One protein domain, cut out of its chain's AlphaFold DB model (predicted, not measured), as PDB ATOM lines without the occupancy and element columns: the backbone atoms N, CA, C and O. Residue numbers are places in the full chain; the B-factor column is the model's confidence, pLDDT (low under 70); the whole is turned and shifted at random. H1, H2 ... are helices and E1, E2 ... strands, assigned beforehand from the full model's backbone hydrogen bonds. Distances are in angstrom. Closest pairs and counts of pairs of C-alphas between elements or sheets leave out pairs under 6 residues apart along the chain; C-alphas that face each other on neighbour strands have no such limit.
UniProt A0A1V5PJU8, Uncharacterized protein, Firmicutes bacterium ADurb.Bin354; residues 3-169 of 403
ATOM      1  N   TYR A   3      55.604 -30.630 115.875       92.31
ATOM      2  CA  TYR A   3      57.044 -30.448 116.060       92.31
ATOM      3  C   TYR A   3      57.540 -31.238 117.273       92.31
ATOM      4  O   TYR A   3      56.890 -31.268 118.316       92.31
ATOM      5  N   TRP A   4      58.746 -31.785 117.159       93.56
ATOM      6  CA  TRP A   4      59.516 -32.296 118.284       93.56
ATOM      7  C   TRP A   4      60.385 -31.190 118.876       93.56
ATOM      8  O   TRP A   4      61.128 -30.521 118.154       93.56
ATOM      9  N   LEU A   5      60.301 -31.019 120.191       93.19
ATOM     10  CA  LEU A   5      61.159 -30.142 120.980       93.19
ATOM     11  C   LEU A   5      62.171 -30.980 121.748       93.19
ATOM     12  O   LEU A   5      61.782 -31.853 122.523       93.19
ATOM     13  N   TYR A   6      63.453 -30.699 121.537       93.06
ATOM     14  CA  TYR A   6      64.561 -31.371 122.201       93.06
ATOM     15  C   TYR A   6      65.202 -30.429 123.214       93.06
ATOM     16  O   TYR A   6      65.687 -29.358 122.842       93.06
ATOM     17  N   ASP A   7      65.239 -30.867 124.468       92.81
ATOM     18  CA  ASP A   7      65.997 -30.209 125.527       92.81
ATOM     19  C   ASP A   7      67.343 -30.929 125.674       92.81
ATOM     20  O   ASP A   7      67.390 -32.154 125.830       92.81
ATOM     21  N   VAL A   8      68.442 -30.181 125.585       92.12
ATOM     22  CA  VAL A   8      69.805 -30.724 125.623       92.12
ATOM     23  C   VAL A   8      70.637 -29.945 126.633       92.12
ATOM     24  O   VAL A   8      70.818 -28.736 126.489       92.12
ATOM     25  N   SER A   9      71.194 -30.633 127.625       90.19
ATOM     26  CA  SER A   9      72.173 -30.064 128.549       90.19
ATOM     27  C   SER A   9      73.586 -30.575 128.272       90.19
ATOM     28  O   SER A   9      73.837 -31.761 128.056       90.19
ATOM     29  N   ASN A  10      74.537 -29.645 128.293       87.31
ATOM     30  CA  ASN A  10      75.960 -29.894 128.135       87.31
ATOM     31  C   ASN A  10      76.671 -29.429 129.403       87.31
ATOM     32  O   ASN A  10      76.858 -28.230 129.634       87.31
ATOM     33  N   LYS A  11      77.066 -30.399 130.230       86.44
ATOM     34  CA  LYS A  11      77.763 -30.177 131.499       86.44
ATOM     35  C   LYS A  11      79.104 -30.891 131.456       86.44
ATOM     36  O   LYS A  11      79.149 -32.099 131.248       86.44
ATOM     37  N   GLY A  12      80.194 -30.157 131.649       83.81
ATOM     38  CA  GLY A  12      81.523 -30.758 131.608       83.81
ATOM     39  C   GLY A  12      82.656 -29.777 131.860       83.81
ATOM     40  O   GLY A  12      82.511 -28.569 131.691       83.81
ATOM     41  N   HIS A  13      83.800 -30.325 132.259       83.31
ATOM     42  CA  HIS A  13      85.047 -29.585 132.399       83.31
ATOM     43  C   HIS A  13      85.890 -29.766 131.139       83.31
ATOM     44  O   HIS A  13      86.141 -30.899 130.718       83.31
ATOM     45  N   VAL A  14      86.351 -28.666 130.547       82.50
ATOM     46  CA  VAL A  14      87.162 -28.691 129.327       82.50
ATOM     47  C   VAL A  14      88.500 -28.035 129.554       82.50
ATOM     48  O   VAL A  14      88.593 -26.967 130.157       82.50
ATOM     49  N   VAL A  15      89.533 -28.669 129.005       81.88
ATOM     50  CA  VAL A  15      90.897 -28.157 129.014       81.88
ATOM     51  C   VAL A  15      91.401 -28.018 127.580       81.88
ATOM     52  O   VAL A  15      91.439 -28.996 126.830       81.88
ATOM     53  N   TYR A  16      91.827 -26.810 127.222       82.31
ATOM     54  CA  TYR A  16      92.491 -26.479 125.965       82.31
ATOM     55  C   TYR A  16      93.954 -26.106 126.211       82.31
ATOM     56  O   TYR A  16      94.294 -25.526 127.240       82.31
ATOM     57  N   GLY A  17      94.826 -26.407 125.247       84.81
ATOM     58  CA  GLY A  17      96.151 -25.792 125.207       84.81
ATOM     59  C   GLY A  17      96.038 -24.413 124.568       84.81
ATOM     60  O   GLY A  17      95.490 -24.302 123.474       84.81
ATOM     61  N   GLY A  18      96.523 -23.370 125.233       86.31
ATOM     62  CA  GLY A  18      96.581 -22.016 124.690       86.31
ATOM     63  C   GLY A  18      98.019 -21.601 124.419       86.31
ATOM     64  O   GLY A  18      98.871 -21.727 125.297       86.31
ATOM     65  N   GLU A  19      98.295 -21.072 123.233       89.44
ATOM     66  CA  GLU A  19      99.588 -20.463 122.916       89.44
ATOM     67  C   GLU A  19      99.439 -18.965 122.682       89.44
ATOM     68  O   GLU A  19      98.480 -18.500 122.061       89.44
ATOM     69  N   LYS A  20     100.393 -18.190 123.202       89.19
ATOM     70  CA  LYS A  20     100.476 -16.754 122.944       89.19
ATOM     71  C   LYS A  20     101.891 -16.387 122.540       89.19
ATOM     72  O   LYS A  20     102.810 -16.409 123.356       89.19
ATOM     73  N   THR A  21     102.053 -16.013 121.278       89.00
ATOM     74  CA  THR A  21     103.341 -15.563 120.758       89.00
ATOM     75  C   THR A  21     103.447 -14.047 120.840       89.00
ATOM     76  O   THR A  21     102.582 -13.319 120.354       89.00
ATOM     77  N   HIS A  22     104.524 -13.557 121.446       89.88
ATOM     78  CA  HIS A  22     104.837 -12.136 121.503       89.88
ATOM     79  C   HIS A  22     106.322 -11.895 121.212       89.88
ATOM     80  O   HIS A  22     107.178 -12.752 121.439       89.88
ATOM     81  N   ARG A  23     106.642 -10.714 120.673       90.06
ATOM     82  CA  ARG A  23     108.023 -10.329 120.364       90.06
ATOM     83  C   ARG A  23     108.582  -9.459 121.481       90.06
ATOM     84  O   ARG A  23     107.983  -8.445 121.832       90.06
ATOM     85  N   LYS A  24     109.756  -9.822 121.995       91.31
ATOM     86  CA  LYS A  24     110.501  -9.029 122.979       91.31
ATOM     87  C   LYS A  24     111.930  -8.826 122.474       91.31
ATOM     88  O   LYS A  24     112.767  -9.717 122.577       91.31
ATOM     89  N   GLY A  25     112.190  -7.654 121.890       90.44
ATOM     90  CA  GLY A  25     113.456  -7.357 121.204       90.44
ATOM     91  C   GLY A  25     113.632  -8.214 119.944       90.44
ATOM     92  O   GLY A  25     112.766  -8.207 119.063       90.44
ATOM     93  N   ASP A  26     114.723  -8.977 119.888       90.31
ATOM     94  CA  ASP A  26     115.024  -9.917 118.794       90.31
ATOM     95  C   ASP A  26     114.457 -11.326 119.017       90.31
ATOM     96  O   ASP A  26     114.534 -12.175 118.131       90.31
ATOM     97  N   TYR A  27     113.842 -11.578 120.175       88.88
ATOM     98  CA  TYR A  27     113.274 -12.880 120.508       88.88
ATOM     99  C   TYR A  27     111.785 -12.949 120.165       88.88
ATOM    100  O   TYR A  27     111.003 -12.054 120.507       88.88
ATOM    101  N   LEU A  28     111.396 -14.053 119.529       89.25
ATOM    102  CA  LEU A  28     110.014 -14.508 119.430       89.25
ATOM    103  C   LEU A  28     109.771 -15.485 120.587       89.25
ATOM    104  O   LEU A  28     110.377 -16.553 120.620       89.25
ATOM    105  N   ILE A  29     108.943 -15.093 121.553       88.19
ATOM    106  CA  ILE A  29     108.633 -15.899 122.739       88.19
ATOM    107  C   ILE A  29     107.219 -16.450 122.573       88.19
ATOM    108  O   ILE A  29     106.289 -15.686 122.310       88.19
ATOM    109  N   THR A  30     107.063 -17.764 122.724       90.56
ATOM    110  CA  THR A  30     105.761 -18.440 122.740       90.56
ATOM    111  C   THR A  30     105.493 -18.939 124.151       90.56
ATOM    112  O   THR A  30     106.180 -19.836 124.634       90.56
ATOM    113  N   ASP A  31     104.501 -18.343 124.808       90.00
ATOM    114  CA  ASP A  31     104.041 -18.776 126.122       90.00
ATOM    115  C   ASP A  31     102.987 -19.875 125.951       90.00
ATOM    116  O   ASP A  31     102.044 -19.721 125.166       90.00
ATOM    117  N   HIS A  32     103.140 -20.973 126.693       89.75
ATOM    118  CA  HIS A  32     102.194 -22.086 126.713       89.75
ATOM    119  C   HIS A  32     101.345 -22.028 127.985       89.75
ATOM    120  O   HIS A  32     101.877 -21.944 129.092       89.75
ATOM    121  N   TYR A  33     100.027 -22.105 127.822       86.88
ATOM    122  CA  TYR A  33      99.040 -22.073 128.896       86.88
ATOM    123  C   TYR A  33      98.144 -23.311 128.838       86.88
ATOM    124  O   TYR A  33      97.767 -23.764 127.757       86.88
ATOM    125  N   ASP A  34      97.739 -23.802 130.006       86.19
ATOM    126  CA  ASP A  34      96.618 -24.731 130.133       86.19
ATOM    127  C   ASP A  34      95.362 -23.918 130.471       86.19
ATOM    128  O   ASP A  34      95.233 -23.347 131.555       86.19
ATOM    129  N   LEU A  35      94.447 -23.826 129.511       85.38
ATOM    130  CA  LEU A  35      93.187 -23.106 129.640       85.38
ATOM    131  C   LEU A  35      92.117 -24.089 130.106       85.38
ATOM    132  O   LEU A  35      91.830 -25.053 129.404       85.38
ATOM    133  N   SER A  36      91.522 -23.855 131.272       85.56
ATOM    134  CA  SER A  36      90.444 -24.688 131.813       85.56
ATOM    135  C   SER A  36      89.140 -23.899 131.910       85.56
ATOM    136  O   SER A  36      89.147 -22.700 132.193       85.56
ATOM    137  N   CYS A  37      88.018 -24.560 131.634       84.75
ATOM    138  CA  CYS A  37      86.687 -23.976 131.726       84.75
ATOM    139  C   CYS A  37      85.674 -25.029 132.170       84.75
ATOM    140  O   CYS A  37      85.584 -26.108 131.582       84.75
ATOM    141  N   ASP A  38      84.892 -24.684 133.190       87.75
ATOM    142  CA  ASP A  38      83.690 -25.417 133.564       87.75
ATOM    143  C   ASP A  38      82.509 -24.908 132.742       87.75
ATOM    144  O   ASP A  38      82.203 -23.712 132.729       87.75
ATOM    145  N   VAL A  39      81.847 -25.826 132.046       87.31
ATOM    146  CA  VAL A  39      80.729 -25.532 131.159       87.31
ATOM    147  C   VAL A  39      79.457 -26.098 131.761       87.31
ATOM    148  O   VAL A  39      79.373 -27.284 132.081       87.31
ATOM    149  N   ASN A  40      78.455 -25.233 131.881       89.94
ATOM    150  CA  ASN A  40      77.083 -25.598 132.186       89.94
ATOM    151  C   ASN A  40      76.174 -24.860 131.200       89.94
ATOM    152  O   ASN A  40      75.860 -23.687 131.403       89.94
ATOM    153  N   ALA A  41      75.843 -25.521 130.093       88.94
ATOM    154  CA  ALA A  41      74.982 -24.985 129.050       88.94
ATOM    155  C   ALA A  41      73.704 -25.820 128.961       88.94
ATOM    156  O   ALA A  41      73.767 -27.046 128.908       88.94
ATOM    157  N   GLU A  42      72.556 -25.157 128.927       90.44
ATOM    158  CA  GLU A  42      71.241 -25.780 128.777       90.44
ATOM    159  C   GLU A  42      70.559 -25.147 127.559       90.44
ATOM    160  O   GLU A  42      70.562 -23.922 127.398       90.44
ATOM    161  N   TYR A  43      70.055 -25.993 126.663       89.88
ATOM    162  CA  TYR A  43      69.378 -25.602 125.433       89.88
ATOM    163  C   TYR A  43      67.964 -26.163 125.459       89.88
ATOM    164  O   TYR A  43      67.772 -27.361 125.257       89.88
ATOM    165  N   ASP A  44      66.990 -25.287 125.684       88.75
ATOM    166  CA  ASP A  44      65.586 -25.671 125.786       88.75
ATOM    167  C   ASP A  44      64.857 -25.493 124.450       88.75
ATOM    168  O   ASP A  44      64.933 -24.441 123.805       88.75
ATOM    169  N   GLY A  45      64.109 -26.523 124.061       87.19
ATOM    170  CA  GLY A  45      63.172 -26.510 122.945       87.19
ATOM    171  C   GLY A  45      63.790 -26.280 121.567       87.19
ATOM    172  O   GLY A  45      63.240 -25.528 120.760       87.19
ATOM    173  N   ILE A  46      64.895 -26.965 121.259       90.56
ATOM    174  CA  ILE A  46      65.376 -27.072 119.874       90.56
ATOM    175  C   ILE A  46      64.283 -27.770 119.059       90.56
ATOM    176  O   ILE A  46      63.960 -28.924 119.332       90.56
ATOM    177  N   SER A  47      63.692 -27.082 118.079       90.88
ATOM    178  CA  SER A  47      62.495 -27.564 117.382       90.88
ATOM    179  C   SER A  47      62.783 -28.122 115.988       90.88
ATOM    180  O   SER A  47      63.380 -27.426 115.166       90.88
ATOM    181  N   TYR A  48      62.262 -29.313 115.694       91.44
ATOM    182  CA  TYR A  48      62.211 -29.906 114.351       91.44
ATOM    183  C   TYR A  48      60.788 -30.348 114.029       91.44
ATOM    184  O   TYR A  48      60.063 -30.762 114.931       91.44
ATOM    185  N   ASP A  49      60.355 -30.234 112.776       91.88
ATOM    186  CA  ASP A  49      59.025 -30.707 112.408       91.88
ATOM    187  C   ASP A  49      58.944 -32.226 112.492       91.88
ATOM    188  O   ASP A  49      59.917 -32.949 112.285       91.88
ATOM    189  N   SER A  50      57.753 -32.709 112.815       89.94
ATOM    190  CA  SER A  50      57.482 -34.137 112.935       89.94
ATOM    191  C   SER A  50      56.603 -34.663 111.798       89.94
ATOM    192  O   SER A  50      55.944 -35.693 111.942       89.94
ATOM    193  N   SER A  51      56.590 -33.953 110.660       88.88
ATOM    194  CA  SER A  51      55.760 -34.250 109.492       88.88
ATOM    195  C   SER A  51      56.608 -34.550 108.255       88.88
ATOM    196  O   SER A  51      57.169 -33.654 107.647       88.88
ATOM    197  N   SER A  52      56.596 -35.794 107.785       85.19
ATOM    198  CA  SER A  52      57.315 -36.246 106.583       85.19
ATOM    199  C   SER A  52      56.828 -35.605 105.278       85.19
ATOM    200  O   SER A  52      57.486 -35.697 104.242       85.19
ATOM    201  N   THR A  53      55.628 -35.023 105.292       82.19
ATOM    202  CA  THR A  53      55.066 -34.285 104.153       82.19
ATOM    203  C   THR A  53      55.521 -32.836 104.120       82.19
ATOM    204  O   THR A  53      55.417 -32.186 103.073       82.19
ATOM    205  N   PHE A  54      55.986 -32.321 105.257       84.38
ATOM    206  CA  PHE A  54      56.570 -31.004 105.345       84.38
ATOM    207  C   PHE A  54      58.066 -31.093 105.043       84.38
ATOM    208  O   PHE A  54      58.721 -32.083 105.323       84.38
ATOM    209  N   ASP A  55      58.582 -30.091 104.342       84.44
ATOM    210  CA  ASP A  55      59.952 -30.118 103.832       84.44
ATOM    211  C   ASP A  55      60.896 -29.524 104.877       84.44
ATOM    212  O   ASP A  55      60.721 -28.362 105.254       84.44
ATOM    213  N   ASP A  56      61.913 -30.295 105.277       87.69
ATOM    214  CA  ASP A  56      62.918 -29.926 106.289       87.69
ATOM    215  C   ASP A  56      63.530 -28.533 106.042       87.69
ATOM    216  O   ASP A  56      63.765 -27.759 106.974       87.69
ATOM    217  N   HIS A  57      63.785 -28.169 104.779       87.19
ATOM    218  CA  HIS A  57      64.319 -26.848 104.438       87.19
ATOM    219  C   HIS A  57      63.311 -25.737 104.764       87.19
ATOM    220  O   HIS A  57      63.644 -24.749 105.410       87.19
ATOM    221  N   THR A  58      62.056 -25.900 104.353       87.31
ATOM    222  CA  THR A  58      60.988 -24.933 104.644       87.31
ATOM    223  C   THR A  58      60.740 -24.821 106.143       87.31
ATOM    224  O   THR A  58      60.597 -23.715 106.662       87.31
ATOM    225  N   SER A  59      60.715 -25.963 106.831       88.75
ATOM    226  CA  SER A  59      60.542 -26.058 108.274       88.75
ATOM    227  C   SER A  59      61.653 -25.341 109.026       88.75
ATOM    228  O   SER A  59      61.369 -24.444 109.815       88.75
ATOM    229  N   SER A  60      62.914 -25.656 108.724       87.81
ATOM    230  CA  SER A  60      64.073 -25.058 109.396       87.81
ATOM    231  C   SER A  60      64.136 -23.538 109.243       87.81
ATOM    232  O   SER A  60      64.487 -22.852 110.198       87.81
ATOM    233  N   VAL A  61      63.727 -22.986 108.094       89.06
ATOM    234  CA  VAL A  61      63.656 -21.526 107.896       89.06
ATOM    235  C   VAL A  61      62.614 -20.877 108.812       89.06
ATOM    236  O   VAL A  61      62.835 -19.768 109.298       89.06
ATOM    237  N   ILE A  62      61.483 -21.544 109.062       89.75
ATOM    238  CA  ILE A  62      60.409 -21.004 109.908       89.75
ATOM    239  C   ILE A  62      60.521 -21.421 111.387       89.75
ATOM    240  O   ILE A  62      59.783 -20.879 112.208       89.75
ATOM    241  N   ALA A  63      61.423 -22.338 111.752       81.50
ATOM    242  CA  ALA A  63      61.482 -23.025 113.052       81.50
ATOM    243  C   ALA A  63      62.047 -22.196 114.231       81.50
ATOM    244  O   ALA A  63      62.661 -22.734 115.144       81.50
ATOM    245  N   HIS A  64      61.834 -20.880 114.266       82.75
ATOM    246  CA  HIS A  64      62.311 -20.011 115.355       82.75
ATOM    247  C   HIS A  64      61.181 -19.619 116.318       82.75
ATOM    248  O   HIS A  64      60.803 -18.447 116.415       82.75
ATOM    249  N   TYR A  65      60.608 -20.603 117.007       85.19
ATOM    250  CA  TYR A  65      59.534 -20.372 117.974       85.19
ATOM    251  C   TYR A  65      60.082 -19.985 119.345       85.19
ATOM    252  O   TYR A  65      61.113 -20.486 119.789       85.19
ATOM    253  N   LYS A  66      59.378 -19.095 120.047       85.56
ATOM    254  CA  LYS A  66      59.730 -18.767 121.431       85.56
ATOM    255  C   LYS A  66      59.094 -19.785 122.366       85.56
ATOM    256  O   LYS A  66      57.920 -19.677 122.720       85.56
ATOM    257  N   VAL A  67      59.908 -20.740 122.792       83.06
ATOM    258  CA  VAL A  67      59.544 -21.849 123.687       83.06
ATOM    259  C   VAL A  67      59.030 -21.341 125.047       83.06
ATOM    260  O   VAL A  67      58.113 -21.911 125.628       83.06
ATOM    261  N   ASN A  68      59.518 -20.188 125.515       83.75
ATOM    262  CA  ASN A  68      59.107 -19.584 126.792       83.75
ATOM    263  C   ASN A  68      57.637 -19.127 126.828       83.75
ATOM    264  O   ASN A  68      57.086 -18.911 127.903       83.75
ATOM    265  N   GLU A  69      57.009 -18.935 125.665       86.06
ATOM    266  CA  GLU A  69      55.617 -18.485 125.539       86.06
ATOM    267  C   GLU A  69      54.647 -19.664 125.289       86.06
ATOM    268  O   GLU A  69      53.477 -19.447 124.962       86.06
ATOM    269  N   MET A  70      55.116 -20.914 125.418       87.19
ATOM    270  CA  MET A  70      54.290 -22.103 125.199       87.19
ATOM    271  C   MET A  70      53.168 -22.229 126.232       87.19
ATOM    272  O   MET A  70      53.319 -21.906 127.409       87.19
ATOM    273  N   LYS A  71      52.024 -22.736 125.770       90.62
ATOM    274  CA  LYS A  71      50.842 -23.009 126.590       90.62
ATOM    275  C   LYS A  71      50.581 -24.503 126.631       90.62
ATOM    276  O   LYS A  71      50.874 -25.209 125.669       90.62
ATOM    277  N   GLU A  72      49.984 -24.959 127.726       91.56
ATOM    278  CA  GLU A  72      49.506 -26.333 127.832       91.56
ATOM    279  C   GLU A  72      48.482 -26.619 126.730       91.56
ATOM    280  O   GLU A  72      47.585 -25.811 126.463       91.56
ATOM    281  N   PHE A  73      48.648 -27.753 126.054       89.88
ATOM    282  CA  PHE A  73      47.804 -28.114 124.930       89.88
ATOM    283  C   PHE A  73      46.362 -28.356 125.384       89.88
ATOM    284  O   PHE A  73      46.094 -29.111 126.315       89.88
ATOM    285  N   THR A  74      45.415 -27.759 124.663       91.12
ATOM    286  CA  THR A  74      43.992 -28.068 124.787       91.12
ATOM    287  C   THR A  74      43.418 -28.327 123.393       91.12
ATOM    288  O   THR A  74      43.762 -27.600 122.456       91.12
ATOM    289  N   PRO A  75      42.512 -29.309 123.221       89.38
ATOM    290  CA  PRO A  75      41.911 -29.600 121.916       89.38
ATOM    291  C   PRO A  75      41.222 -28.396 121.257       89.38
ATOM    292  O   PRO A  75      41.127 -28.330 120.034       89.38
ATOM    293  N   ALA A  76      40.785 -27.415 122.057       91.19
ATOM    294  CA  ALA A  76      40.187 -26.174 121.575       91.19
ATOM    295  C   ALA A  76      41.118 -25.367 120.650       91.19
ATOM    296  O   ALA A  76      40.626 -24.664 119.772       91.19
ATOM    297  N   PHE A  77      42.446 -25.494 120.783       88.06
ATOM    298  CA  PHE A  77      43.398 -24.824 119.886       88.06
ATOM    299  C   PHE A  77      43.349 -25.334 118.443       88.06
ATOM    300  O   PHE A  77      43.799 -24.634 117.541       88.06
ATOM    301  N   LEU A  78      42.800 -26.528 118.207       87.50
ATOM    302  CA  LEU A  78      42.667 -27.088 116.862       87.50
ATOM    303  C   LEU A  78      41.404 -26.595 116.145       87.50
ATOM    304  O   LEU A  78      41.287 -26.735 114.928       87.50
ATOM    305  N   CYS A  79      40.449 -26.010 116.872       88.19
ATOM    306  CA  CYS A  79      39.211 -25.519 116.284       88.19
ATOM    307  C   CYS A  79      39.502 -24.381 115.294       88.19
ATOM    308  O   CYS A  79      39.991 -23.321 115.672       88.19
ATOM    309  N   GLY A  80      39.175 -24.601 114.017       84.94
ATOM    310  CA  GLY A  80      39.398 -23.629 112.942       84.94
ATOM    311  C   GLY A  80      40.771 -23.713 112.266       84.94
ATOM    312  O   GLY A  80      41.004 -22.978 111.310       84.94
ATOM    313  N   PHE A  81      41.651 -24.622 112.699       85.19
ATOM    314  CA  PHE A  81      42.947 -24.867 112.067       85.19
ATOM    315  C   PHE A  81      42.980 -26.223 111.362       85.19
ATOM    316  O   PHE A  81      42.398 -27.204 111.822       85.19
ATOM    317  N   TYR A  82      43.708 -26.287 110.247       84.00
ATOM    318  CA  TYR A  82      44.130 -27.565 109.685       84.00
ATOM    319  C   TYR A  82      45.312 -28.089 110.508       84.00
ATOM    320  O   TYR A  82      46.305 -27.385 110.706       84.00
ATOM    321  N   ALA A  83      45.181 -29.309 111.020       84.06
ATOM    322  CA  ALA A  83      46.139 -29.918 111.927       84.06
ATOM    323  C   ALA A  83      46.547 -31.297 111.403       84.06
ATOM    324  O   ALA A  83      45.702 -32.177 111.246       84.06
ATOM    325  N   ASP A  84      47.844 -31.467 111.159       80.56
ATOM    326  CA  ASP A  84      48.445 -32.762 110.853       80.56
ATOM    327  C   ASP A  84      48.939 -33.447 112.132       80.56
ATOM    328  O   ASP A  84      49.258 -32.788 113.126       80.56
ATOM    329  N   MET A  85      49.002 -34.779 112.089       84.50
ATOM    330  CA  MET A  85      49.591 -35.601 113.148       84.50
ATOM    331  C   MET A  85      51.077 -35.836 112.881       84.50
ATOM    332  O   MET A  85      51.502 -35.882 111.725       84.50
ATOM    333  N   SER A  86      51.845 -36.022 113.955       87.25
ATOM    334  CA  SER A  86      53.237 -36.460 113.877       87.25
ATOM    335  C   SER A  86      53.326 -37.835 113.209       87.25
ATOM    336  O   SER A  86      52.678 -38.783 113.655       87.25
ATOM    337  N   ASP A  87      54.138 -37.956 112.164       88.12
ATOM    338  CA  ASP A  87      54.404 -39.216 111.458       88.12
ATOM    339  C   ASP A  87      55.902 -39.547 111.335       88.12
ATOM    340  O   ASP A  87      56.253 -40.614 110.824       88.12
ATOM    341  N   VAL A  88      56.772 -38.667 111.839       87.88
ATOM    342  CA  VAL A  88      58.214 -38.891 111.977       87.88
ATOM    343  C   VAL A  88      58.551 -39.193 113.435       87.88
ATOM    344  O   VAL A  88      58.111 -38.489 114.346       87.88
ATOM    345  N   ASP A  89      59.347 -40.238 113.656       90.25
ATOM    346  CA  ASP A  89      59.795 -40.630 114.993       90.25
ATOM    347  C   ASP A  89      60.797 -39.627 115.583       90.25
ATOM    348  O   ASP A  89      61.642 -39.074 114.872       90.25
ATOM    349  N   SER A  90      60.753 -39.424 116.902       89.69
ATOM    350  CA  SER A  90      61.616 -38.449 117.573       89.69
ATOM    351  C   SER A  90      63.107 -38.790 117.487       89.69
ATOM    352  O   SER A  90      63.939 -37.889 117.591       89.69
ATOM    353  N   SER A  91      63.476 -40.058 117.281       89.88
ATOM    354  CA  SER A  91      64.885 -40.457 117.151       89.88
ATOM    355  C   SER A  91      65.550 -39.953 115.863       89.88
ATOM    356  O   SER A  91      66.777 -39.900 115.786       89.88
ATOM    357  N   VAL A  92      64.769 -39.539 114.856       89.94
ATOM    358  CA  VAL A  92      65.283 -39.118 113.541       89.94
ATOM    359  C   VAL A  92      66.089 -37.818 113.631       89.94
ATOM    360  O   VAL A  92      67.159 -37.717 113.028       89.94
ATOM    361  N   TYR A  93      65.606 -36.829 114.390       90.56
ATOM    362  CA  TYR A  93      66.255 -35.514 114.508       90.56
ATOM    363  C   TYR A  93      67.088 -35.339 115.784       90.56
ATOM    364  O   TYR A  93      67.848 -34.374 115.877       90.56
ATOM    365  N   GLU A  94      67.030 -36.276 116.732       90.94
ATOM    366  CA  GLU A  94      67.799 -36.219 117.983       90.94
ATOM    367  C   GLU A  94      69.325 -36.067 117.766       90.94
ATOM    368  O   GLU A  94      69.935 -35.203 118.410       90.94
ATOM    369  N   PRO A  95      69.969 -36.787 116.819       91.19
ATOM    370  CA  PRO A  95      71.392 -36.587 116.541       91.19
ATOM    371  C   PRO A  95      71.705 -35.179 116.018       91.19
ATOM    372  O   PRO A  95      72.720 -34.596 116.384       91.19
ATOM    373  N   LYS A  96      70.819 -34.595 115.197       89.69
ATOM    374  CA  LYS A  96      70.996 -33.220 114.702       89.69
ATOM    375  C   LYS A  96      70.807 -32.193 115.818       89.69
ATOM    376  O   LYS A  96      71.551 -31.219 115.882       89.69
ATOM    377  N   ALA A  97      69.823 -32.395 116.695       89.94
ATOM    378  CA  ALA A  97      69.580 -31.511 117.833       89.94
ATOM    379  C   ALA A  97      70.794 -31.464 118.775       89.94
ATOM    380  O   ALA A  97      71.275 -30.382 119.120       89.94
ATOM    381  N   THR A  98      71.338 -32.634 119.121       90.69
ATOM    382  CA  THR A  98      72.526 -32.746 119.981       90.69
ATOM    383  C   THR A  98      73.785 -32.207 119.298       90.69
ATOM    384  O   THR A  98      74.554 -31.483 119.928       90.69
ATOM    385  N   GLU A  99      73.977 -32.451 117.997       90.69
ATOM    386  CA  GLU A  99      75.093 -31.881 117.231       90.69
ATOM    387  C   GLU A  99      75.077 -30.344 117.244       90.69
ATOM    388  O   GLU A  99      76.115 -29.720 117.479       90.69
ATOM    389  N   ILE A 100      73.910 -29.718 117.046       90.31
ATOM    390  CA  ILE A 100      73.777 -28.255 117.098       90.31
ATOM    391  C   ILE A 100      74.110 -27.724 118.495       90.31
ATOM    392  O   ILE A 100      74.907 -26.789 118.605       90.31
ATOM    393  N   ALA A 101      73.566 -28.329 119.555       90.19
ATOM    394  CA  ALA A 101      73.858 -27.938 120.936       90.19
ATOM    395  C   ALA A 101      75.361 -28.051 121.256       90.19
ATOM    396  O   ALA A 101      75.976 -27.114 121.781       90.19
ATOM    397  N   ASN A 102      75.991 -29.158 120.855       89.62
ATOM    398  CA  ASN A 102      77.427 -29.394 121.022       89.62
ATOM    399  C   ASN A 102      78.260 -28.354 120.260       89.62
ATOM    400  O   ASN A 102      79.206 -27.785 120.809       89.62
ATOM    401  N   LYS A 103      77.879 -28.041 119.018       89.62
ATOM    402  CA  LYS A 103      78.566 -27.053 118.177       89.62
ATOM    403  C   LYS A 103      78.467 -25.638 118.741       89.62
ATOM    404  O   LYS A 103      79.476 -24.934 118.768       89.62
ATOM    405  N   ILE A 104      77.285 -25.224 119.204       89.69
ATOM    406  CA  ILE A 104      77.084 -23.910 119.834       89.69
ATOM    407  C   ILE A 104      77.896 -23.820 121.127       89.69
ATOM    408  O   ILE A 104      78.584 -22.825 121.350       89.69
ATOM    409  N   THR A 105      77.885 -24.878 121.943       88.81
ATOM    410  CA  THR A 105      78.670 -24.933 123.183       88.81
ATOM    411  C   THR A 105      80.157 -24.778 122.890       88.81
ATOM    412  O   THR A 105      80.805 -23.910 123.471       88.81
ATOM    413  N   LYS A 106      80.687 -25.558 121.940       86.62
ATOM    414  CA  LYS A 106      82.091 -25.487 121.525       86.62
ATOM    415  C   LYS A 106      82.460 -24.089 121.027       86.62
ATOM    416  O   LYS A 106      83.427 -23.512 121.511       86.62
ATOM    417  N   PHE A 107      81.654 -23.515 120.135       88.38
ATOM    418  CA  PHE A 107      81.874 -22.163 119.622       88.38
ATOM    419  C   PHE A 107      81.891 -21.112 120.744       88.38
ATOM    420  O   PHE A 107      82.780 -20.262 120.787       88.38
ATOM    421  N   ASN A 108      80.946 -21.186 121.685       88.69
ATOM    422  CA  ASN A 108      80.888 -20.268 122.819       88.69
ATOM    423  C   ASN A 108      82.125 -20.397 123.714       88.69
ATOM    424  O   ASN A 108      82.693 -19.376 124.095       88.69
ATOM    425  N   VAL A 109      82.580 -21.617 124.002       86.44
ATOM    426  CA  VAL A 109      83.791 -21.857 124.801       86.44
ATOM    427  C   VAL A 109      85.035 -21.318 124.089       86.44
ATOM    428  O   VAL A 109      85.785 -20.544 124.678       86.44
ATOM    429  N   GLU A 110      85.222 -21.636 122.806       85.38
ATOM    430  CA  GLU A 110      86.353 -21.148 122.004       85.38
ATOM    431  C   GLU A 110      86.366 -19.614 121.909       85.38
ATOM    432  O   GLU A 110      87.416 -18.987 122.058       85.38
ATOM    433  N   SER A 111      85.194 -18.986 121.758       86.25
ATOM    434  CA  SER A 111      85.071 -17.525 121.692       86.25
ATOM    435  C   SER A 111      85.521 -16.817 122.977       86.25
ATOM    436  O   SER A 111      86.041 -15.700 122.917       86.25
ATOM    437  N   LYS A 112      85.379 -17.460 124.146       86.44
ATOM    438  CA  LYS A 112      85.843 -16.907 125.430       86.44
ATOM    439  C   LYS A 112      87.366 -16.881 125.539       86.44
ATOM    440  O   LYS A 112      87.896 -16.072 126.296       86.44
ATOM    441  N   PHE A 113      88.065 -17.691 124.747       85.50
ATOM    442  CA  PHE A 113      89.523 -17.747 124.699       85.50
ATOM    443  C   PHE A 113      90.135 -16.953 123.530       85.50
ATOM    444  O   PHE A 113      91.296 -17.177 123.197       85.50
ATOM    445  N   GLY A 114      89.405 -15.996 122.938       75.88
ATOM    446  CA  GLY A 114      89.768 -15.242 121.721       75.88
ATOM    447  C   GLY A 114      91.057 -14.392 121.734       75.88
ATOM    448  O   GLY A 114      91.219 -13.525 120.882       75.88
ATOM    449  N   GLY A 115      91.973 -14.613 122.680       79.06
ATOM    450  CA  GLY A 115      93.320 -14.033 122.733       79.06
ATOM    451  C   GLY A 115      94.458 -15.063 122.717       79.06
ATOM    452  O   GLY A 115      95.616 -14.669 122.871       79.06
ATOM    453  N   TYR A 116      94.141 -16.350 122.555       83.56
ATOM    454  CA  TYR A 116      95.092 -17.459 122.512       83.56
ATOM    455  C   TYR A 116      94.895 -18.272 121.233       83.56
ATOM    456  O   TYR A 116      93.769 -18.452 120.771       83.56
ATOM    457  N   GLU A 117      95.982 -18.801 120.677       82.31
ATOM    458  CA  GLU A 117      95.895 -19.835 119.649       82.31
ATOM    459  C   GLU A 117      95.558 -21.163 120.336       82.31
ATOM    460  O   GLU A 117      96.349 -21.697 121.117       82.31
ATOM    461  N   LEU A 118      94.338 -21.655 120.107       79.88
ATOM    462  CA  LEU A 118      93.833 -22.870 120.735       79.88
ATOM    463  C   LEU A 118      94.387 -24.105 120.026       79.88
ATOM    464  O   LEU A 118      94.139 -24.326 118.841       79.88
ATOM    465  N   LYS A 119      95.080 -24.958 120.776       75.75
ATOM    466  CA  LYS A 119      95.448 -26.306 120.347       75.75
ATOM    467  C   LYS A 119      94.506 -27.317 120.981       75.75
ATOM    468  O   LYS A 119      94.381 -27.400 122.206       75.75
ATOM    469  N   ALA A 120      93.856 -28.104 120.128       63.41
ATOM    470  CA  ALA A 120      93.028 -29.217 120.562       63.41
ATOM    471  C   ALA A 120      93.900 -30.233 121.315       63.41
ATOM    472  O   ALA A 120      94.833 -30.811 120.757       63.41
ATOM    473  N   ARG A 121      93.602 -30.451 122.598       62.84
ATOM    474  CA  ARG A 121      94.108 -31.608 123.343       62.84
ATOM    475  C   ARG A 121      93.103 -32.741 123.149       62.84
ATOM    476  O   ARG A 121      91.904 -32.475 123.144       62.84
ATOM    477  N   ASN A 122      93.567 -33.988 123.036       55.53
ATOM    478  CA  ASN A 122      92.735 -35.177 122.753       55.53
ATOM    479  C   ASN A 122      91.485 -35.337 123.654       55.53
ATOM    480  O   ASN A 122      90.568 -36.069 123.297       55.53
ATOM    481  N   SER A 123      91.438 -34.662 124.806       51.56
ATOM    482  CA  SER A 123      90.326 -34.699 125.762       51.56
ATOM    483  C   SER A 123      89.251 -33.621 125.545       51.56
ATOM    484  O   SER A 123      88.135 -33.799 126.018       51.56
ATOM    485  N   GLY A 124      89.552 -32.513 124.857       52.50
ATOM    486  CA  GLY A 124      88.650 -31.354 124.775       52.50
ATOM    487  C   GLY A 124      87.437 -31.562 123.864       52.50
ATOM    488  O   GLY A 124      86.342 -31.112 124.186       52.50
ATOM    489  N   ASP A 125      87.609 -32.305 122.767       55.41
ATOM    490  CA  ASP A 125      86.542 -32.508 121.776       55.41
ATOM    491  C   ASP A 125      85.475 -33.517 122.216       55.41
ATOM    492  O   ASP A 125      84.332 -33.397 121.785       55.41
ATOM    493  N   ASN A 126      85.813 -34.475 123.087       60.34
ATOM    494  CA  ASN A 126      84.879 -35.507 123.555       60.34
ATOM    495  C   ASN A 126      84.215 -35.166 124.900       60.34
ATOM    496  O   ASN A 126      83.208 -35.776 125.245       60.34
ATOM    497  N   ALA A 127      84.757 -34.211 125.667       60.97
ATOM    498  CA  ALA A 127      84.279 -33.904 127.020       60.97
ATOM    499  C   ALA A 127      82.917 -33.181 127.065       60.97
ATOM    500  O   ALA A 127      82.252 -33.219 128.095       60.97
ATOM    501  N   LEU A 128      82.495 -32.539 125.966       66.00
ATOM    502  CA  LEU A 128      81.226 -31.797 125.866       66.00
ATOM    503  C   LEU A 128      80.227 -32.409 124.879       66.00
ATOM    504  O   LEU A 128      79.291 -31.729 124.465       66.00
ATOM    505  N   GLN A 129      80.436 -33.654 124.448       68.44
ATOM    506  CA  GLN A 129      79.537 -34.294 123.491       68.44
ATOM    507  C   GLN A 129      78.402 -35.002 124.218       68.44
ATOM    508  O   GLN A 129      78.509 -36.175 124.580       68.44
ATOM    509  N   THR A 130      77.289 -34.297 124.386       76.50
ATOM    510  CA  THR A 130      76.038 -34.942 124.768       76.50
ATOM    511  C   THR A 130      75.535 -35.762 123.582       76.50
ATOM    512  O   THR A 130      75.448 -35.259 122.461       76.50
ATOM    513  N   GLN A 131      75.266 -37.049 123.820       75.12
ATOM    514  CA  GLN A 131      74.851 -38.006 122.783       75.12
ATOM    515  C   GLN A 131      73.332 -38.173 122.691       75.12
ATOM    516  O   GLN A 131      72.842 -38.734 121.714       75.12
ATOM    517  N   LYS A 132      72.594 -37.726 123.712       83.12
ATOM    518  CA  LYS A 132      71.153 -37.935 123.838       83.12
ATOM    519  C   LYS A 132      70.479 -36.687 124.395       83.12
ATOM    520  O   LYS A 132      71.051 -36.044 125.268       83.12
ATOM    521  N   ALA A 133      69.284 -36.364 123.910       84.00
ATOM    522  CA  ALA A 133      68.480 -35.304 124.503       84.00
ATOM    523  C   ALA A 133      67.982 -35.726 125.897       84.00
ATOM    524  O   ALA A 133      67.651 -36.894 126.129       84.00
ATOM    525  N   ASP A 134      67.912 -34.771 126.821       86.19
ATOM    526  CA  ASP A 134      67.439 -35.007 128.188       86.19
ATOM    527  C   ASP A 134      65.927 -35.222 128.214       86.19
ATOM    528  O   ASP A 134      65.405 -36.077 128.937       86.19
ATOM    529  N   ARG A 135      65.214 -34.448 127.393       88.31
ATOM    530  CA  ARG A 135      63.764 -34.519 127.254       88.31
ATOM    531  C   ARG A 135      63.358 -34.248 125.813       88.31
ATOM    532  O   ARG A 135      63.926 -33.388 125.145       88.31
ATOM    533  N   VAL A 136      62.342 -34.981 125.367       91.19
ATOM    534  CA  VAL A 136      61.670 -34.757 124.088       91.19
ATOM    535  C   VAL A 136      60.196 -34.489 124.359       91.19
ATOM    536  O   VAL A 136      59.556 -35.254 125.083       91.19
ATOM    537  N   VAL A 137      59.668 -33.401 123.805       91.00
ATOM    538  CA  VAL A 137      58.275 -32.973 123.985       91.00
ATOM    539  C   VAL A 137      57.613 -32.803 122.619       91.00
ATOM    540  O   VAL A 137      58.215 -32.242 121.706       91.00
ATOM    541  N   ASP A 138      56.377 -33.284 122.480       90.75
ATOM    542  CA  ASP A 138      55.532 -33.009 121.311       90.75
ATOM    543  C   ASP A 138      54.862 -31.640 121.472       90.75
ATOM    544  O   ASP A 138      54.274 -31.343 122.518       90.75
ATOM    545  N   ALA A 139      54.952 -30.801 120.448       91.69
ATOM    546  CA  ALA A 139      54.369 -29.472 120.440       91.69
ATOM    547  C   ALA A 139      53.706 -29.163 119.098       91.69
ATOM    548  O   ALA A 139      54.131 -29.603 118.032       91.69
ATOM    549  N   MET A 140      52.668 -28.328 119.139       91.06
ATOM    550  CA  MET A 140      52.015 -27.833 117.933       91.06
ATOM    551  C   MET A 140      52.241 -26.337 117.785       91.06
ATOM    552  O   MET A 140      51.856 -25.553 118.651       91.06
ATOM    553  N   PHE A 141      52.805 -25.943 116.646       91.19
ATOM    554  CA  PHE A 141      53.020 -24.541 116.316       91.19
ATOM    555  C   PHE A 141      52.049 -24.031 115.244       91.19
ATOM    556  O   PHE A 141      51.718 -24.764 114.296       91.19
ATOM    557  N   PRO A 142      51.586 -22.771 115.368       90.75
ATOM    558  CA  PRO A 142      50.752 -22.131 114.364       90.75
ATOM    559  C   PRO A 142      51.599 -21.738 113.149       90.75
ATOM    560  O   PRO A 142      52.601 -21.033 113.268       90.75
ATOM    561  N   VAL A 143      51.165 -22.167 111.965       90.69
ATOM    562  CA  VAL A 143      51.815 -21.852 110.687       90.69
ATOM    563  C   VAL A 143      50.741 -21.460 109.689       90.69
ATOM    564  O   VAL A 143      49.751 -22.175 109.533       90.69
ATOM    565  N   TRP A 144      50.941 -20.343 108.995       91.00
ATOM    566  CA  TRP A 144      50.116 -19.977 107.852       91.00
ATOM    567  C   TRP A 144      50.705 -20.578 106.587       91.00
ATOM    568  O   TRP A 144      51.899 -20.440 106.323       91.00
ATOM    569  N   PHE A 145      49.854 -21.221 105.797       87.81
ATOM    570  CA  PHE A 145      50.216 -21.817 104.521       87.81
ATOM    571  C   PHE A 145      49.432 -21.157 103.396       87.81
ATOM    572  O   PHE A 145      48.204 -21.125 103.418       87.81
ATOM    573  N   LEU A 146      50.153 -20.690 102.383       87.94
ATOM    574  CA  LEU A 146      49.599 -20.275 101.107       87.94
ATOM    575  C   LEU A 146      50.100 -21.235 100.030       87.94
ATOM    576  O   LEU A 146      51.307 -21.395  99.841       87.94
ATOM    577  N   SER A 147      49.170 -21.862  99.317       86.06
ATOM    578  CA  SER A 147      49.465 -22.694  98.155       86.06
ATOM    579  C   SER A 147      48.964 -22.007  96.887       86.06
ATOM    580  O   SER A 147      47.830 -21.539  96.806       86.06
ATOM    581  N   TYR A 148      49.827 -21.934  95.878       85.12
ATOM    582  CA  TYR A 148      49.496 -21.396  94.563       85.12
ATOM    583  C   TYR A 148      49.740 -22.469  93.505       85.12
ATOM    584  O   TYR A 148      50.882 -22.849  93.251       85.12
ATOM    585  N   LYS A 149      48.669 -22.977  92.889       84.38
ATOM    586  CA  LYS A 149      48.742 -24.014  91.853       84.38
ATOM    587  C   LYS A 149      48.775 -23.389  90.463       84.38
ATOM    588  O   LYS A 149      47.917 -22.581  90.120       84.38
ATOM    589  N   ASN A 150      49.721 -23.826  89.640       78.69
ATOM    590  CA  ASN A 150      49.795 -23.503  88.223       78.69
ATOM    591  C   ASN A 150      50.106 -24.780  87.428       78.69
ATOM    592  O   ASN A 150      51.214 -25.311  87.499       78.69
ATOM    593  N   GLY A 151      49.119 -25.293  86.690       80.31
ATOM    594  CA  GLY A 151      49.238 -26.560  85.967       80.31
ATOM    595  C   GLY A 151      49.387 -27.765  86.904       80.31
ATOM    596  O   GLY A 151      48.562 -27.983  87.795       80.31
ATOM    597  N   ASP A 152      50.437 -28.557  86.689       77.31
ATOM    598  CA  ASP A 152      50.791 -29.752  87.464       77.31
ATOM    599  C   ASP A 152      51.702 -29.450  88.667       77.31
ATOM    600  O   ASP A 152      52.175 -30.374  89.334       77.31
ATOM    601  N   ARG A 153      51.955 -28.168  88.959       79.06
ATOM    602  CA  ARG A 153      52.871 -27.739  90.018       79.06
ATOM    603  C   ARG A 153      52.250 -26.696  90.950       79.06
ATOM    604  O   ARG A 153      51.353 -25.945  90.578       79.06
ATOM    605  N   VAL A 154      52.730 -26.677  92.188       84.19
ATOM    606  CA  VAL A 154      52.264 -25.848  93.303       84.19
ATOM    607  C   VAL A 154      53.462 -25.137  93.926       84.19
ATOM    608  O   VAL A 154      54.464 -25.774  94.242       84.19
ATOM    609  N   ALA A 155      53.375 -23.823  94.094       86.06
ATOM    610  CA  ALA A 155      54.290 -23.038  94.915       86.06
ATOM    611  C   ALA A 155      53.731 -22.936  96.340       86.06
ATOM    612  O   ALA A 155      52.519 -22.782  96.512       86.06
ATOM    613  N   TYR A 156      54.610 -22.995  97.340       85.75
ATOM    614  CA  TYR A 156      54.242 -22.826  98.742       85.75
ATOM    615  C   TYR A 156      54.903 -21.573  99.309       85.75
ATOM    616  O   TYR A 156      56.086 -21.320  99.077       85.75
ATOM    617  N   ALA A 157      54.130 -20.819 100.079       90.62
ATOM    618  CA  ALA A 157      54.643 -19.814 100.991       90.62
ATOM    619  C   ALA A 157      54.157 -20.149 102.400       90.62
ATOM    620  O   ALA A 157      52.956 -20.297 102.635       90.62
ATOM    621  N   THR A 158      55.097 -20.303 103.322       91.00
ATOM    622  CA  THR A 158      54.843 -20.594 104.727       91.00
ATOM    623  C   THR A 158      55.248 -19.409 105.579       91.00
ATOM    624  O   THR A 158      56.245 -18.738 105.313       91.00
ATOM    625  N   ILE A 159      54.447 -19.131 106.600       93.06
ATOM    626  CA  ILE A 159      54.694 -18.040 107.535       93.06
ATOM    627  C   ILE A 159      54.563 -18.589 108.945       93.06
ATOM    628  O   ILE A 159      53.543 -19.183 109.299       93.06
ATOM    629  N   ASN A 160      55.585 -18.369 109.761       93.31
ATOM    630  CA  ASN A 160      55.523 -18.657 111.185       93.31
ATOM    631  C   ASN A 160      54.457 -17.756 111.840       93.31
ATOM    632  O   ASN A 160      54.526 -16.527 111.759       93.31
ATOM    633  N   GLY A 161      53.466 -18.367 112.492       90.44
ATOM    634  CA  GLY A 161      52.321 -17.657 113.063       90.44
ATOM    635  C   GLY A 161      52.638 -16.800 114.293       90.44
ATOM    636  O   GLY A 161      51.816 -15.966 114.658       90.44
ATOM    637  N   GLN A 162      53.804 -16.980 114.923       89.88
ATOM    638  CA  GLN A 162      54.233 -16.210 116.093       89.88
ATOM    639  C   GLN A 162      55.085 -14.997 115.709       89.88
ATOM    640  O   GLN A 162      54.844 -13.896 116.197       89.88
ATOM    641  N   ASN A 163      56.105 -15.193 114.870       89.50
ATOM    642  CA  ASN A 163      57.113 -14.163 114.585       89.50
ATOM    643  C   ASN A 163      57.009 -13.562 113.170       89.50
ATOM    644  O   ASN A 163      57.689 -12.579 112.884       89.50
ATOM    645  N   GLY A 164      56.176 -14.125 112.289       90.12
ATOM    646  CA  GLY A 164      55.986 -13.632 110.926       90.12
ATOM    647  C   GLY A 164      57.138 -13.924 109.959       90.12
ATOM    648  O   GLY A 164      57.146 -13.363 108.867       90.12
ATOM    649  N   ILE A 165      58.104 -14.780 110.316       92.12
ATOM    650  CA  ILE A 165      59.160 -15.215 109.388       92.12
ATOM    651  C   ILE A 165      58.520 -15.974 108.225       92.12
ATOM    652  O   ILE A 165      57.728 -16.894 108.434       92.12
ATOM    653  N   VAL A 166      58.883 -15.582 107.002       91.50
ATOM    654  CA  VAL A 166      58.320 -16.109 105.757       91.50
ATOM    655  C   VAL A 166      59.354 -16.964 105.030       91.50
ATOM    656  O   VAL A 166      60.464 -16.504 104.767       91.50
ATOM    657  N   CYS A 167      58.962 -18.170 104.629       90.25
ATOM    658  CA  CYS A 167      59.670 -18.971 103.637       90.25
ATOM    659  C   CYS A 167      58.771 -19.106 102.405       90.25
ATOM    660  O   CYS A 167      57.685 -19.671 102.483       90.25
ATOM    661  N   ALA A 168      59.189 -18.553 101.266       88.19
ATOM    662  CA  ALA A 168      58.400 -18.596 100.041       88.19
ATOM    663  C   ALA A 168      59.255 -19.040  98.860       88.19
ATOM    664  O   ALA A 168      60.253 -18.403  98.522       88.19
ATOM    665  N   ASP A 169      58.821 -20.111  98.204       83.50
ATOM    666  CA  ASP A 169      59.355 -20.512  96.912       83.50
ATOM    667  C   ASP A 169      58.579 -19.750  95.821       83.50
ATOM    668  O   ASP A 169      57.405 -20.027  95.569       83.50
TER     669      ASP A 169
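This is residues 3 to 169 of the 403 residues of an uncharacterized protein of Firmicutes bacterium ADurb.Bin354 (UniProt A0A1V5PJU8). A long, curved hairpin of two strands, E1 and E2, makes the longest axis, with helix H3 in its curl; at the end away from the hairpin's tip a head holds the small sheet E5, E6 and E7 with H1 packed on it. The tip, residues 23 to 28, sticks out free; the short strands E3 and E4 line E1, and H2 lies far out at the head's end. The printed part has 167 residues with three named helices and seven named strands, in the order E1 E2 H1 H2 H3 E3 E4 E5 E6 E7, a mixed class. E1 pairs antiparallel with E2, E3 and E4 in a branched sheet, and E5 E6 E7 is an antiparallel sheet in that order. The whole is loose, with a radius of gyration of the C-alphas of 22.2 A and spans of 74 by 35 by 26 A.

Start at Tyr 3: E1, residues 3 to 24, and E2, residues 27 to 49, form an antiparallel hairpin, with N 4 and O 48 within hydrogen-bond range at 2.8 A. E1 bends by 62 degrees at residue 12 and E2 by 73 degrees at residue 44. Next come H1, residues 56 to 62, and H2, residues 75 to 78, which are apart. In H3, residues 94 to 112, Ala 97 has its C-alpha 6.4 A from that of Ile 46, the closest pair with E2. E3, residues 117 to 119, with N 19 and O 117 at 2.9 A, and E4, residues 135 to 140, with N 5 and O 137 at 2.9 A, lie on the other side of E1 from E2. This twisted sheet curls round H3, and H1 only grazes it with residues 56 to 60. E4 runs on at 58 degrees into E5, residues 143 to 150. E5, E6, residues 153 to 160, and E7, residues 166 to 168, form a meander, each strand the antiparallel neighbour of the one before; look for N 146 and O 157 at 2.8 A and N 158 and O 167 at 2.8 A. H1 is on this sheet at a height of 8.8 A, its closest C-alphas to E6 being Ile 62 and Asn 160, 5.6 A. Every O i to N i+4 pair is within hydrogen-bond range in H1 and H3; H2 is too short for one.

Find C-alpha 3 at (57.044, -30.448, 116.060); from there E1 runs 58.0 A to C-alpha 24 at (110.501, -9.029, 122.979). E2 comes back over 57.7 A, H3 covers 27.5 A, E5 22.6 A and E6 23.2 A. E7 ends at C-alpha 168, (58.400, -18.596, 100.041).

Look at Asp 26 and Cys 79 for the two C-alphas farthest apart, 77.4 A. The printed part has no cut; the links H1 to H2, H2 to H3 and E3 to E4 are long. Residues 120 to 129 have pLDDT under 70.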